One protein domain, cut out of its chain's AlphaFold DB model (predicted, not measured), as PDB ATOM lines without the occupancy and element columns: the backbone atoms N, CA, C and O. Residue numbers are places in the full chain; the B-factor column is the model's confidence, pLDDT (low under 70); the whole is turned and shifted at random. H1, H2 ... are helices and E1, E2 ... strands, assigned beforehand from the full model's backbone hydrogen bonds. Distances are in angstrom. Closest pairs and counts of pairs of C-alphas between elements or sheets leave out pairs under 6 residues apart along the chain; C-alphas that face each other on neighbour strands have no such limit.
ATOM      1  N   SER A  24      31.600  38.834  10.448       95.69
ATOM      2  CA  SER A  24      30.159  39.056  10.353       95.69
ATOM      3  C   SER A  24      29.606  38.439   9.070       95.69
ATOM      4  O   SER A  24      30.293  38.363   8.053       95.69
ATOM      5  N   GLU A  25      28.343  38.017   9.093       94.50
ATOM      6  CA  GLU A  25      27.661  37.458   7.924       94.50
ATOM      7  C   GLU A  25      26.277  38.087   7.756       94.50
ATOM      8  O   GLU A  25      25.493  38.161   8.702       94.50
ATOM      9  N   ILE A  26      25.952  38.478   6.521       94.62
ATOM     10  CA  ILE A  26      24.602  38.893   6.132       94.62
ATOM     11  C   ILE A  26      23.964  37.766   5.325       94.62
ATOM     12  O   ILE A  26      24.144  37.668   4.109       94.62
ATOM     13  N   GLY A  27      23.242  36.890   6.023       93.19
ATOM     14  CA  GLY A  27      22.531  35.759   5.434       93.19
ATOM     15  C   GLY A  27      21.083  36.089   5.064       93.19
ATOM     16  O   GLY A  27      20.410  36.853   5.749       93.19
ATOM     17  N   PHE A  28      20.569  35.455   4.011       88.62
ATOM     18  CA  PHE A  28      19.159  35.523   3.626       88.62
ATOM     19  C   PHE A  28      18.595  34.141   3.285       88.62
ATOM     20  O   PHE A  28      19.316  33.224   2.876       88.62
ATOM     21  N   LYS A  29      17.272  34.003   3.425       87.69
ATOM     22  CA  LYS A  29      16.505  32.830   2.993       87.69
ATOM     23  C   LYS A  29      15.216  33.277   2.323       87.69
ATOM     24  O   LYS A  29      14.418  33.980   2.932       87.69
ATOM     25  N   ILE A  30      14.998  32.831   1.093       83.25
ATOM     26  CA  ILE A  30      13.811  33.161   0.299       83.25
ATOM     27  C   ILE A  30      13.074  31.864  -0.020       83.25
ATOM     28  O   ILE A  30      13.663  30.913  -0.538       83.25
ATOM     29  N   LYS A  31      11.778  31.811   0.299       82.81
ATOM     30  CA  LYS A  31      10.915  30.693  -0.096       82.81
ATOM     31  C   LYS A  31      10.468  30.871  -1.544       82.81
ATOM     32  O   LYS A  31      10.013  31.942  -1.923       82.81
ATOM     33  N   HIS A  32      10.528  29.797  -2.319       76.06
ATOM     34  CA  HIS A  32      10.017  29.722  -3.681       76.06
ATOM     35  C   HIS A  32       8.870  28.701  -3.727       76.06
ATOM     36  O   HIS A  32       9.080  27.499  -3.522       76.06
ATOM     37  N   MET A  33       7.652  29.220  -3.937       77.94
ATOM     38  CA  MET A  33       6.381  28.479  -4.010       77.94
ATOM     39  C   MET A  33       6.112  27.533  -2.824       77.94
ATOM     40  O   MET A  33       5.626  26.425  -3.017       77.94
ATOM     41  N   MET A  34       6.448  27.934  -1.591       76.44
ATOM     42  CA  MET A  34       6.216  27.173  -0.340       76.44
ATOM     43  C   MET A  34       6.944  25.820  -0.205       76.44
ATOM     44  O   MET A  34       6.948  25.251   0.882       76.44
ATOM     45  N   ILE A  35       7.597  25.331  -1.262       74.06
ATOM     46  CA  ILE A  35       8.215  23.997  -1.313       74.06
ATOM     47  C   ILE A  35       9.735  24.084  -1.178       74.06
ATOM     48  O   ILE A  35      10.351  23.271  -0.494       74.06
ATOM     49  N   SER A  36      10.360  25.073  -1.820       79.56
ATOM     50  CA  SER A  36      11.820  25.184  -1.846       79.56
ATOM     51  C   SER A  36      12.296  26.463  -1.169       79.56
ATOM     52  O   SER A  36      11.623  27.488  -1.206       79.56
ATOM     53  N   THR A  37      13.457  26.398  -0.519       81.69
ATOM     54  CA  THR A  37      14.107  27.559   0.099       81.69
ATOM     55  C   THR A  37      15.451  27.780  -0.573       81.69
ATOM     56  O   THR A  37      16.238  26.845  -0.727       81.69
ATOM     57  N   VAL A  38      15.705  29.016  -0.988       82.19
ATOM     58  CA  VAL A  38      17.010  29.465  -1.465       82.19
ATOM     59  C   VAL A  38      17.681  30.212  -0.327       82.19
ATOM     60  O   VAL A  38      17.138  31.197   0.163       82.19
ATOM     61  N   SER A  39      18.845  29.729   0.094       87.69
ATOM     62  CA  SER A  39      19.686  30.391   1.091       87.69
ATOM     63  C   SER A  39      20.901  31.003   0.405       87.69
ATOM     64  O   SER A  39      21.447  30.412  -0.535       87.69
ATOM     65  N   GLY A  40      21.345  32.150   0.895       88.31
ATOM     66  CA  GLY A  40      22.570  32.789   0.439       88.31
ATOM     67  C   GLY A  40      23.085  33.807   1.441       88.31
ATOM     68  O   GLY A  40      22.490  34.002   2.500       88.31
ATOM     69  N   ASN A  41      24.194  34.446   1.090       92.69
ATOM     70  CA  ASN A  41      24.765  35.548   1.845       92.69
ATOM     71  C   ASN A  41      25.296  36.653   0.927       92.69
ATOM     72  O   ASN A  41      25.474  36.451  -0.276       92.69
ATOM     73  N   LEU A  42      25.509  37.834   1.503       92.00
ATOM     74  CA  LEU A  42      26.177  38.966   0.866       92.00
ATOM     75  C   LEU A  42      27.613  39.033   1.381       92.00
ATOM     76  O   LEU A  42      27.831  39.179   2.581       92.00
ATOM     77  N   LYS A  43      28.595  38.933   0.480       91.81
ATOM     78  CA  LYS A  43      30.021  38.983   0.852       91.81
ATOM     79  C   LYS A  43      30.607  40.391   0.861       91.81
ATOM     80  O   LYS A  43      31.631  40.625   1.487       91.81
ATOM     81  N   GLY A  44      30.002  41.316   0.124       94.00
ATOM     82  CA  GLY A  44      30.431  42.704   0.027       94.00
ATOM     83  C   GLY A  44      29.427  43.591   0.731       94.00
ATOM     84  O   GLY A  44      28.500  44.075   0.086       94.00
ATOM     85  N   PHE A  45      29.609  43.795   2.031       96.44
ATOM     86  CA  PHE A  45      28.793  44.706   2.825       96.44
ATOM     87  C   PHE A  45      29.668  45.618   3.679       96.44
ATOM     88  O   PHE A  45      30.834  45.323   3.937       96.44
ATOM     89  N   ASP A  46      29.076  46.728   4.097       97.06
ATOM     90  CA  ASP A  46      29.641  47.636   5.074       97.06
ATOM     91  C   ASP A  46      28.533  48.148   5.998       97.06
ATOM     92  O   ASP A  46      27.413  48.399   5.543       97.06
ATOM     93  N   ALA A  47      28.840  48.298   7.283       97.00
ATOM     94  CA  ALA A  47      27.894  48.795   8.267       97.00
ATOM     95  C   ALA A  47      28.576  49.635   9.348       97.00
ATOM     96  O   ALA A  47      29.653  49.291   9.843       97.00
ATOM     97  N   ASN A  48      27.919  50.731   9.720       97.50
ATOM     98  CA  ASN A  48      28.361  51.624  10.785       97.50
ATOM     99  C   ASN A  48      27.188  51.933  11.710       97.50
ATOM    100  O   ASN A  48      26.047  52.036  11.250       97.50
ATOM    101  N   ILE A  49      27.499  52.103  12.990       96.56
ATOM    102  CA  ILE A  49      26.534  52.457  14.025       96.56
ATOM    103  C   ILE A  49      27.080  53.669  14.773       96.56
ATOM    104  O   ILE A  49      28.247  53.664  15.165       96.56
ATOM    105  N   GLU A  50      26.253  54.685  14.977       96.69
ATOM    106  CA  GLU A  50      26.583  55.839  15.812       96.69
ATOM    107  C   GLU A  50      25.666  55.853  17.037       96.69
ATOM    108  O   GLU A  50      24.454  55.668  16.924       96.69
ATOM    109  N   THR A  51      26.252  56.005  18.223       95.00
ATOM    110  CA  THR A  51      25.528  56.036  19.498       95.00
ATOM    111  C   THR A  51      25.905  57.287  20.272       95.00
ATOM    112  O   THR A  51      27.089  57.525  20.486       95.00
ATOM    113  N   ASP A  52      24.914  58.024  20.760       91.88
ATOM    114  CA  ASP A  52      25.109  59.211  21.609       91.88
ATOM    115  C   ASP A  52      25.040  58.892  23.120       91.88
ATOM    116  O   ASP A  52      25.090  59.783  23.969       91.88
ATOM    117  N   LYS A  53      24.867  57.609  23.458       88.38
ATOM    118  CA  LYS A  53      24.753  57.052  24.815       88.38
ATOM    119  C   LYS A  53      25.461  55.694  24.863       88.38
ATOM    120  O   LYS A  53      25.759  55.111  23.827       88.38
ATOM    121  N   GLU A  54      25.621  55.125  26.056       85.94
ATOM    122  CA  GLU A  54      26.224  53.791  26.251       85.94
ATOM    123  C   GLU A  54      25.392  52.619  25.690       85.94
ATOM    124  O   GLU A  54      25.841  51.472  25.680       85.94
ATOM    125  N   ASN A  55      24.158  52.872  25.249       88.44
ATOM    126  CA  ASN A  55      23.264  51.855  24.704       88.44
ATOM    127  C   ASN A  55      22.826  52.186  23.272       88.44
ATOM    128  O   ASN A  55      22.919  53.318  22.810       88.44
ATOM    129  N   PHE A  56      22.284  51.181  22.587       92.38
ATOM    130  CA  PHE A  56      21.901  51.271  21.175       92.38
ATOM    131  C   PHE A  56      20.446  51.708  20.936       92.38
ATOM    132  O   PHE A  56      19.945  51.570  19.823       92.38
ATOM    133  N   LYS A  57      19.727  52.177  21.966       91.19
ATOM    134  CA  LYS A  57      18.274  52.400  21.875       91.19
ATOM    135  C   LYS A  57      17.895  53.472  20.845       91.19
ATOM    136  O   LYS A  57      16.894  53.304  20.158       91.19
ATOM    137  N   ASP A  58      18.714  54.516  20.744       91.06
ATOM    138  CA  ASP A  58      18.524  55.661  19.844       91.06
ATOM    139  C   ASP A  58      19.671  55.751  18.815       91.06
ATOM    140  O   ASP A  58      20.046  56.838  18.392       91.06
ATOM    141  N   ALA A  59      20.298  54.618  18.484       94.56
ATOM    142  CA  ALA A  59      21.470  54.592  17.615       94.56
ATOM    143  C   ALA A  59      21.110  54.798  16.139       94.56
ATOM    144  O   ALA A  59      20.110  54.262  15.653       94.56
ATOM    145  N   ASP A  60      21.982  55.491  15.414       96.31
ATOM    146  CA  ASP A  60      21.890  55.640  13.967       96.31
ATOM    147  C   ASP A  60      22.622  54.492  13.271       96.31
ATOM    148  O   ASP A  60      23.810  54.254  13.496       96.31
ATOM    149  N   PHE A  61      21.915  53.778  12.394       96.50
ATOM    150  CA  PHE A  61      22.445  52.630  11.662       96.50
ATOM    151  C   PHE A  61      22.571  52.950  10.175       96.50
ATOM    152  O   PHE A  61      21.603  53.334   9.520       96.50
ATOM    153  N   SER A  62      23.753  52.704   9.613       97.31
ATOM    154  CA  SER A  62      23.987  52.739   8.169       97.31
ATOM    155  C   SER A  62      24.452  51.372   7.688       97.31
ATOM    156  O   SER A  62      25.323  50.748   8.296       97.31
ATOM    157  N   PHE A  63      23.873  50.903   6.587       96.00
ATOM    158  CA  PHE A  63      24.221  49.631   5.965       96.00
ATOM    159  C   PHE A  63      24.271  49.799   4.452       96.00
ATOM    160  O   PHE A  63      23.380  50.399   3.851       96.00
ATOM    161  N   THR A  64      25.294  49.226   3.827       96.38
ATOM    162  CA  THR A  64      25.396  49.122   2.372       96.38
ATOM    163  C   THR A  64      25.814  47.713   1.986       96.38
ATOM    164  O   THR A  64      26.609  47.075   2.673       96.38
ATOM    165  N   ALA A  65      25.290  47.218   0.867       93.69
ATOM    166  CA  ALA A  65      25.698  45.940   0.304       93.69
ATOM    167  C   ALA A  65      25.805  46.022  -1.213       93.69
ATOM    168  O   ALA A  65      25.038  46.713  -1.882       93.69
ATOM    169  N   LYS A  66      26.758  45.273  -1.760       91.19
ATOM    170  CA  LYS A  66      26.948  45.135  -3.197       91.19
ATOM    171  C   LYS A  66      26.112  43.963  -3.696       91.19
ATOM    172  O   LYS A  66      26.358  42.818  -3.316       91.19
ATOM    173  N   MET A  67      25.143  44.232  -4.567       85.25
ATOM    174  CA  MET A  67      24.253  43.198  -5.115       85.25
ATOM    175  C   MET A  67      25.001  42.122  -5.912       85.25
ATOM    176  O   MET A  67      24.605  40.958  -5.942       85.25
ATOM    177  N   ASP A  68      26.124  42.472  -6.533       85.94
ATOM    178  CA  ASP A  68      26.963  41.510  -7.244       85.94
ATOM    179  C   ASP A  68      27.686  40.518  -6.314       85.94
ATOM    180  O   ASP A  68      28.099  39.458  -6.786       85.94
ATOM    181  N   SER A  69      27.756  40.810  -5.010       89.62
ATOM    182  CA  SER A  69      28.401  39.986  -3.982       89.62
ATOM    183  C   SER A  69      27.511  38.896  -3.383       89.62
ATOM    184  O   SER A  69      27.960  38.163  -2.496       89.62
ATOM    185  N   ILE A  70      26.263  38.777  -3.853       87.62
ATOM    186  CA  ILE A  70      25.379  37.673  -3.482       87.62
ATOM    187  C   ILE A  70      26.092  36.352  -3.798       87.62
ATOM    188  O   ILE A  70      26.621  36.146  -4.891       87.62
ATOM    189  N   SER A  71      26.095  35.441  -2.835       86.00
ATOM    190  CA  SER A  71      26.642  34.100  -2.963       86.00
ATOM    191  C   SER A  71      25.591  33.108  -2.491       86.00
ATOM    192  O   SER A  71      25.078  33.197  -1.379       86.00
ATOM    193  N   THR A  72      25.265  32.144  -3.345       84.44
ATOM    194  CA  THR A  72      24.375  31.030  -3.013       84.44
ATOM    195  C   THR A  72      25.136  29.723  -3.192       84.44
ATOM    196  O   THR A  72      26.113  29.641  -3.938       84.44
ATOM    197  N   ASN A  73      24.654  28.659  -2.559       74.44
ATOM    198  CA  ASN A  73      25.267  27.335  -2.686       74.44
ATOM    199  C   ASN A  73      24.933  26.656  -4.038       74.44
ATOM    200  O   ASN A  73      25.258  25.489  -4.234       74.44
ATOM    201  N   ASN A  74      24.258  27.355  -4.964       69.00
ATOM    202  CA  ASN A  74      23.837  26.833  -6.266       69.00
ATOM    203  C   ASN A  74      23.944  27.924  -7.354       69.00
ATOM    204  O   ASN A  74      23.137  28.856  -7.402       69.00
ATOM    205  N   LYS A  75      24.936  27.774  -8.245       65.25
ATOM    206  CA  LYS A  75      25.284  28.751  -9.292       65.25
ATOM    207  C   LYS A  75      24.175  28.994 -10.326       65.25
ATOM    208  O   LYS A  75      24.086  30.100 -10.843       65.25
ATOM    209  N   GLU A  76      23.318  28.015 -10.611       64.62
ATOM    210  CA  GLU A  76      22.205  28.183 -11.564       64.62
ATOM    211  C   GLU A  76      21.079  29.026 -10.958       64.62
ATOM    212  O   GLU A  76      20.572  29.947 -11.595       64.62
ATOM    213  N   LYS A  77      20.750  28.806  -9.677       62.97
ATOM    214  CA  LYS A  77      19.746  29.621  -8.967       62.97
ATOM    215  C   LYS A  77      20.168  31.086  -8.818       62.97
ATOM    216  O   LYS A  77      19.319  31.968  -8.760       62.97
ATOM    217  N   TYR A  78      21.472  31.347  -8.780       61.03
ATOM    218  CA  TYR A  78      22.026  32.699  -8.752       61.03
ATOM    219  C   TYR A  78      21.746  33.497 -10.030       61.03
ATOM    220  O   TYR A  78      21.420  34.680  -9.948       61.03
ATOM    221  N   ALA A  79      21.839  32.855 -11.199       60.88
ATOM    222  CA  ALA A  79      21.584  33.515 -12.478       60.88
ATOM    223  C   ALA A  79      20.147  34.057 -12.563       60.88
ATOM    224  O   ALA A  79      19.930  35.134 -13.111       60.88
ATOM    225  N   HIS A  80      19.188  33.362 -11.940       63.41
ATOM    226  CA  HIS A  80      17.802  33.820 -11.835       63.41
ATOM    227  C   HIS A  80      17.608  34.944 -10.809       63.41
ATOM    228  O   HIS A  80      16.862  35.871 -11.082       63.41
ATOM    229  N   LEU A  81      18.301  34.925  -9.664       62.56
ATOM    230  CA  LEU A  81      18.204  36.004  -8.661       62.56
ATOM    231  C   LEU A  81      18.771  37.346  -9.149       62.56
ATOM    232  O   LEU A  81      18.380  38.395  -8.649       62.56
ATOM    233  N   LYS A  82      19.709  37.311 -10.101       61.44
ATOM    234  CA  LYS A  82      20.265  38.502 -10.757       61.44
ATOM    235  C   LYS A  82      19.444  38.992 -11.949       61.44
ATOM    236  O   LYS A  82      19.803  40.021 -12.522       61.44
ATOM    237  N   SER A  83      18.406  38.265 -12.368       60.38
ATOM    238  CA  SER A  83      17.579  38.731 -13.477       60.38
ATOM    239  C   SER A  83      16.808  39.986 -13.060       60.38
ATOM    240  O   SER A  83      16.481  40.191 -11.888       60.38
TER     241      SER A  83
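This is residues 24 to 83 of the 89 residues of the protein "YceI domain-containing protein" of Gramella forsetii (strain KT0803) (UniProt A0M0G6). Two antiparallel hairpins, E1 with E2 and E3 with E4, meet at a corner like the two arms of a V, where E2 runs on into E3. Short strand E5 is added beside E2, and the small helix H1 at the end only grazes the three-stranded sheet so made. The printed part has 60 residues with five named strands and then one named helix, in the order E1 E2 E3 E4 E5 H1. One sheet has the order E1 - E2 - E5 and the other E3 - E4, both antiparallel, and the class is mostly strand. The whole is elongated, spanning 46 by 25 by 19 A, and only just loose, close to extended, with a radius of gyration of the C-alphas of 15.5 A.

Find C-alpha 26 at (24.602, 38.893, 6.132); from there E1, residues 26 to 32, runs 19.8 A to C-alpha 32. After a tight link, E2 covers residues 36 to 42 and measures 20.1 A. Look next at C-alpha 45 at (28.793, 44.706, 2.825), where E3 begins; it takes residues 45 to 51 and measures 20.4 A. E4, residues 60 to 65, measures 17.2 A. E5, residues 70 to 72, measures 6.7 A. H1, residues 75 to 81, measures 10.2 A and ends at C-alpha 81 at (18.204, 36.004, -8.661).

Begin with hairpin E1 and E2, antiparallel at 157 degrees: N 30 and O 38 are 2.8 A apart, within hydrogen-bond range. On the other side of E2 look for E5, antiparallel at 138 degrees, where N 71 and O 41 are 2.8 A apart, also within range. E1 and E5 are the edge strands. H1 is on this sheet but only grazes it, with residues 77 to 81; the closest C-alphas of E5 and H1, those of Thr 72 and Tyr 78, are 6.4 A apart. In H1, 1 of 3 O i to N i+4 pairs and 3 of 4 O i to N i+3 pairs are within range. At residues 43 and 44, E2 runs on into E3 at 70 degrees. Hairpin E3 and E4 is antiparallel at 176 degrees, with N 64 and O 46 at 2.8 A. E3 and E4 are each apart from E5 and from H1.

The two C-alphas farthest apart are those of Lys 53 and Glu 76, at 46.5 A. The printed part has no cut. No link is long; the link from E3 to E4, 8 residues, is short, and the others are tight. Look for low confidence at residues 74 to 83, which are under 70, against a mean pLDDT of the printed part of 85.1.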